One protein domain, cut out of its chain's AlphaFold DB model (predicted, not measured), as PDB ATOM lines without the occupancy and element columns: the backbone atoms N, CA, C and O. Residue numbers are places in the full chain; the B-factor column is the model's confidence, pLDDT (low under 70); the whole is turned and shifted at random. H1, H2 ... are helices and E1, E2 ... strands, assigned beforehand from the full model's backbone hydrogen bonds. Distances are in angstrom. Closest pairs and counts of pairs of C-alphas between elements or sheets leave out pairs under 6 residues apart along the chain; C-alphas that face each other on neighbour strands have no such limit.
ATOM      1  N   VAL A   7      -0.480 -45.805 106.059       95.31
ATOM      2  CA  VAL A   7       0.500 -46.459 106.927       95.31
ATOM      3  C   VAL A   7       0.847 -45.543 108.092       95.31
ATOM      4  O   VAL A   7       0.834 -44.321 107.934       95.31
ATOM      5  N   GLU A   8       1.122 -46.119 109.257       94.94
ATOM      6  CA  GLU A   8       1.638 -45.368 110.403       94.94
ATOM      7  C   GLU A   8       3.010 -44.782 110.058       94.94
ATOM      8  O   GLU A   8       3.885 -45.485 109.556       94.94
ATOM      9  N   ASP A   9       3.186 -43.491 110.329       92.56
ATOM     10  CA  ASP A   9       4.471 -42.814 110.194       92.56
ATOM     11  C   ASP A   9       4.579 -41.728 111.274       92.56
ATOM     12  O   ASP A   9       3.944 -40.676 111.156       92.56
ATOM     13  N   PRO A  10       5.352 -41.968 112.345       88.19
ATOM     14  CA  PRO A  10       5.504 -41.013 113.435       88.19
ATOM     15  C   PRO A  10       6.318 -39.770 113.049       88.19
ATOM     16  O   PRO A  10       6.363 -38.829 113.839       88.19
ATOM     17  N   ALA A  11       6.969 -39.747 111.880       88.44
ATOM     18  CA  ALA A  11       7.670 -38.564 111.382       88.44
ATOM     19  C   ALA A  11       6.719 -37.521 110.767       88.44
ATOM     20  O   ALA A  11       7.119 -36.376 110.567       88.44
ATOM     21  N   GLU A  12       5.479 -37.903 110.463       90.81
ATOM     22  CA  GLU A  12       4.463 -37.025 109.885       90.81
ATOM     23  C   GLU A  12       3.589 -36.421 110.996       90.81
ATOM     24  O   GLU A  12       3.205 -37.116 111.937       90.81
ATOM     25  N   ASP A  13       3.184 -35.152 110.864       89.44
ATOM     26  CA  ASP A  13       2.370 -34.453 111.880       89.44
ATOM     27  C   ASP A  13       1.036 -35.161 112.178       89.44
ATOM     28  O   ASP A  13       0.511 -35.106 113.291       89.44
ATOM     29  N   ALA A  14       0.472 -35.839 111.176       89.00
ATOM     30  CA  ALA A  14      -0.762 -36.610 111.309       89.00
ATOM     31  C   ALA A  14      -0.550 -37.997 111.955       89.00
ATOM     32  O   ALA A  14      -1.529 -38.674 112.268       89.00
ATOM     33  N   GLY A  15       0.701 -38.438 112.130       91.69
ATOM     34  CA  GLY A  15       1.076 -39.777 112.599       91.69
ATOM     35  C   GLY A  15       0.873 -40.895 111.567       91.69
ATOM     36  O   GLY A  15       1.051 -42.074 111.879       91.69
ATOM     37  N   PHE A  16       0.464 -40.555 110.343       94.12
ATOM     38  CA  PHE A  16       0.275 -41.487 109.238       94.12
ATOM     39  C   PHE A  16       0.468 -40.788 107.894       94.12
ATOM     40  O   PHE A  16       0.330 -39.570 107.769       94.12
ATOM     41  N   ARG A  17       0.690 -41.587 106.852       94.62
ATOM     42  CA  ARG A  17       0.743 -41.126 105.458       94.62
ATOM     43  C   ARG A  17       0.276 -42.203 104.493       94.62
ATOM     44  O   ARG A  17       0.033 -43.339 104.879       94.62
ATOM     45  N   GLY A  18       0.175 -41.862 103.213       93.62
ATOM     46  CA  GLY A  18       0.040 -42.871 102.164       93.62
ATOM     47  C   GLY A  18       1.333 -43.673 101.978       93.62
ATOM     48  O   GLY A  18       2.436 -43.125 102.085       93.62
ATOM     49  N   LEU A  19       1.191 -44.959 101.658       93.81
ATOM     50  CA  LEU A  19       2.285 -45.808 101.194       93.81
ATOM     51  C   LEU A  19       2.918 -45.185  99.937       93.81
ATOM     52  O   LEU A  19       2.218 -44.855  98.973       93.81
ATOM     53  N   ARG A  20       4.238 -45.009  99.954       93.44
ATOM     54  CA  ARG A  20       5.006 -44.394  98.866       93.44
ATOM     55  C   ARG A  20       5.363 -45.447  97.817       93.44
ATOM     56  O   ARG A  20       5.473 -46.640  98.097       93.44
ATOM     57  N   THR A  21       5.564 -45.011  96.575       93.00
ATOM     58  CA  THR A  21       6.033 -45.900  95.507       93.00
ATOM     59  C   THR A  21       7.382 -46.516  95.885       93.00
ATOM     60  O   THR A  21       8.308 -45.801  96.247       93.00
ATOM     61  N   GLY A  22       7.493 -47.842  95.776       91.94
ATOM     62  CA  GLY A  22       8.713 -48.594  96.093       91.94
ATOM     63  C   GLY A  22       8.666 -49.315  97.441       91.94
ATOM     64  O   GLY A  22       9.242 -50.400  97.549       91.94
ATOM     65  N   GLU A  23       7.904 -48.791  98.405       95.06
ATOM     66  CA  GLU A  23       7.669 -49.437  99.700       95.06
ATOM     67  C   GLU A  23       6.965 -50.787  99.534       95.06
ATOM     68  O   GLU A  23       6.250 -51.034  98.552       95.06
ATOM     69  N   LYS A  24       7.198 -51.697 100.482       94.31
ATOM     70  CA  LYS A  24       6.684 -53.071 100.416       94.31
ATOM     71  C   LYS A  24       5.658 -53.306 101.505       94.31
ATOM     72  O   LYS A  24       5.894 -52.978 102.655       94.31
ATOM     73  N   VAL A  25       4.548 -53.939 101.148       93.56
ATOM     74  CA  VAL A  25       3.592 -54.479 102.119       93.56
ATOM     75  C   VAL A  25       3.958 -55.936 102.373       93.56
ATOM     76  O   VAL A  25       4.157 -56.700 101.426       93.56
ATOM     77  N   LEU A  26       4.071 -56.320 103.641       91.25
ATOM     78  CA  LEU A  26       4.449 -57.677 104.020       91.25
ATOM     79  C   LEU A  26       3.265 -58.639 103.852       91.25
ATOM     80  O   LEU A  26       2.114 -58.259 104.046       91.25
ATOM     81  N   LEU A  27       3.532 -59.915 103.556       86.88
ATOM     82  CA  LEU A  27       2.476 -60.922 103.389       86.88
ATOM     83  C   LEU A  27       1.521 -61.034 104.604       86.88
ATOM     84  O   LEU A  27       0.307 -61.086 104.386       86.88
ATOM     85  N   PRO A  28       1.991 -60.982 105.872       87.88
ATOM     86  CA  PRO A  28       1.109 -60.983 107.045       87.88
ATOM     87  C   PRO A  28       0.155 -59.781 107.122       87.88
ATOM     88  O   PRO A  28      -0.872 -59.853 107.798       87.88
ATOM     89  N   ALA A  29       0.450 -58.686 106.411       92.31
ATOM     90  CA  ALA A  29      -0.429 -57.524 106.354       92.31
ATOM     91  C   ALA A  29      -1.774 -57.845 105.695       92.31
ATOM     92  O   ALA A  29      -2.756 -57.165 105.977       92.31
ATOM     93  N   LEU A  30      -1.856 -58.890 104.860       91.00
ATOM     94  CA  LEU A  30      -3.086 -59.268 104.160       91.00
ATOM     95  C   LEU A  30      -4.258 -59.495 105.125       91.00
ATOM     96  O   LEU A  30      -5.366 -59.027 104.869       91.00
ATOM     97  N   GLN A  31      -4.005 -60.145 106.266       92.00
ATOM     98  CA  GLN A  31      -5.023 -60.331 107.302       92.00
ATOM     99  C   GLN A  31      -5.490 -58.983 107.867       92.00
ATOM    100  O   GLN A  31      -6.687 -58.755 108.027       92.00
ATOM    101  N   LYS A  32      -4.557 -58.059 108.118       93.38
ATOM    102  CA  LYS A  32      -4.862 -56.726 108.654       93.38
ATOM    103  C   LYS A  32      -5.623 -55.859 107.669       93.38
ATOM    104  O   LYS A  32      -6.587 -55.205 108.061       93.38
ATOM    105  N   LEU A  33      -5.271 -55.914 106.392       92.62
ATOM    106  CA  LEU A  33      -6.039 -55.255 105.339       92.62
ATOM    107  C   LEU A  33      -7.487 -55.784 105.303       92.62
ATOM    108  O   LEU A  33      -8.422 -54.991 105.214       92.62
ATOM    109  N   GLY A  34      -7.691 -57.096 105.483       91.75
ATOM    110  CA  GLY A  34      -9.027 -57.697 105.624       91.75
ATOM    111  C   GLY A  34      -9.800 -57.244 106.873       91.75
ATOM    112  O   GLY A  34     -11.022 -57.129 106.837       91.75
ATOM    113  N   GLU A  35      -9.099 -56.914 107.961       93.81
ATOM    114  CA  GLU A  35      -9.653 -56.318 109.192       93.81
ATOM    115  C   GLU A  35      -9.882 -54.788 109.086       93.81
ATOM    116  O   GLU A  35     -10.160 -54.115 110.092       93.81
ATOM    117  N   GLY A  36      -9.721 -54.211 107.891       92.38
ATOM    118  CA  GLY A  36      -9.947 -52.795 107.608       92.38
ATOM    119  C   GLY A  36      -8.783 -51.860 107.951       92.38
ATOM    120  O   GLY A  36      -8.992 -50.646 107.940       92.38
ATOM    121  N   TYR A  37      -7.588 -52.382 108.258       94.62
ATOM    122  CA  TYR A  37      -6.370 -51.562 108.329       94.62
ATOM    123  C   TYR A  37      -5.970 -51.049 106.938       94.62
ATOM    124  O   TYR A  37      -6.392 -51.591 105.917       94.62
ATOM    125  N   GLY A  38      -5.133 -50.012 106.892       92.94
ATOM    126  CA  GLY A  38      -4.722 -49.378 105.637       92.94
ATOM    127  C   GLY A  38      -5.612 -48.204 105.220       92.94
ATOM    128  O   GLY A  38      -5.498 -47.710 104.102       92.94
ATOM    129  N   GLN A  39      -6.505 -47.758 106.105       93.25
ATOM    130  CA  GLN A  39      -7.363 -46.587 105.911       93.25
ATOM    131  C   GLN A  39      -6.873 -45.431 106.778       93.25
ATOM    132  O   GLN A  39      -6.260 -45.658 107.810       93.25
ATOM    133  N   VAL A  40      -7.215 -44.190 106.430       91.06
ATOM    134  CA  VAL A  40      -6.847 -43.006 107.233       91.06
ATOM    135  C   VAL A  40      -7.293 -43.127 108.698       91.06
ATOM    136  O   VAL A  40      -6.538 -42.807 109.603       91.06
ATOM    137  N   ALA A  41      -8.499 -43.652 108.944       91.31
ATOM    138  CA  ALA A  41      -9.018 -43.856 110.300       91.31
ATOM    139  C   ALA A  41      -8.364 -45.035 111.049       91.31
ATOM    140  O   ALA A  41      -8.563 -45.186 112.252       91.31
ATOM    141  N   LYS A  42      -7.643 -45.905 110.330       94.56
ATOM    142  CA  LYS A  42      -6.998 -47.108 110.864       94.56
ATOM    143  C   LYS A  42      -5.743 -47.437 110.034       94.56
ATOM    144  O   LYS A  42      -5.782 -48.367 109.216       94.56
ATOM    145  N   PRO A  43      -4.669 -46.635 110.168       95.06
ATOM    146  CA  PRO A  43      -3.460 -46.805 109.370       95.06
ATOM    147  C   PRO A  43      -2.822 -48.174 109.614       95.06
ATOM    148  O   PRO A  43      -2.998 -48.774 110.671       95.06
ATOM    149  N   LEU A  44      -2.129 -48.709 108.611       96.25
ATOM    150  CA  LEU A  44      -1.420 -49.980 108.716       96.25
ATOM    151  C   LEU A  44      -0.167 -49.805 109.600       96.25
ATOM    152  O   LEU A  44       0.662 -48.956 109.271       96.25
ATOM    153  N   PRO A  45       0.006 -50.600 110.672       95.25
ATOM    154  CA  PRO A  45       1.146 -50.442 111.570       95.25
ATOM    155  C   PRO A  45       2.506 -50.704 110.921       95.25
ATOM    156  O   PRO A  45       2.604 -51.536 110.014       95.25
ATOM    157  N   ALA A  46       3.553 -50.067 111.458       93.62
ATOM    158  CA  ALA A  46       4.937 -50.139 110.958       93.62
ATOM    159  C   ALA A  46       5.422 -51.570 110.674       93.62
ATOM    160  O   ALA A  46       5.962 -51.853 109.615       93.62
ATOM    161  N   GLN A  47       5.115 -52.521 111.560       93.81
ATOM    162  CA  GLN A  47       5.533 -53.925 111.430       93.81
ATOM    163  C   GLN A  47       4.950 -54.690 110.222       93.81
ATOM    164  O   GLN A  47       5.261 -55.864 110.039       93.81
ATOM    165  N   PHE A  48       4.037 -54.091 109.454       95.62
ATOM    166  CA  PHE A  48       3.364 -54.726 108.317       95.62
ATOM    167  C   PHE A  48       3.789 -54.155 106.960       95.62
ATOM    168  O   PHE A  48       3.299 -54.619 105.923       95.62
ATOM    169  N   PHE A  49       4.701 -53.187 106.939       95.25
ATOM    170  CA  PHE A  49       5.289 -52.671 105.711       95.25
ATOM    171  C   PHE A  49       6.789 -52.409 105.892       95.25
ATOM    172  O   PHE A  49       7.306 -52.483 106.998       95.25
ATOM    173  N   LEU A  50       7.487 -52.171 104.785       95.88
ATOM    174  CA  LEU A  50       8.869 -51.705 104.766       95.88
ATOM    175  C   LEU A  50       8.912 -50.360 104.054       95.88
ATOM    176  O   LEU A  50       8.519 -50.258 102.882       95.88
ATOM    177  N   SER A  51       9.389 -49.356 104.777       95.19
ATOM    178  CA  SER A  51       9.691 -48.025 104.263       95.19
ATOM    179  C   SER A  51      10.909 -48.036 103.334       95.19
ATOM    180  O   SER A  51      11.670 -49.004 103.284       95.19
TER     181      SER A  51
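Overview. This is residues 7 to 51 of the 156 residues of an uncharacterized protein of Bacteroidales bacterium (UniProt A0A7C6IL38). The printed part has little regular structure: it is a chain of loops, with the short strand E1 towards one end of the shape and the short helix H1 at the other. After H1, residues 35 to 51 fold back between the two, and residues 49 to 50 pair antiparallel with residues 24 to 25. Of the 45 printed residues, 9 are in named elements, E1 then H1, and the class is mixed, helices and strands. The whole is compact, with a radius of gyration of the C-alphas of 9.8 A and spans of 27 by 23 by 16 A.

Arrangement. E1, residues 16 to 18, pairs with no named strand. A short link of 10 residues joins it to H1, residues 29 to 34. E1 and H1 are apart. In H1 every O i to N i+4 pair is within hydrogen-bond range.

Along the chain. The printed part begins with Val 7. E1 runs 7.2 A from C-alpha 16 at (0.275, -41.487, 109.238). H1 runs 8.6 A to C-alpha 34 at (-9.027, -57.697, 105.624).

Size, cuts and confidence. The farthest C-alphas, of Asp 13 and Leu 27, are 27.8 A apart. The printed part has no cut, and no printed residue is under 70 in pLDDT.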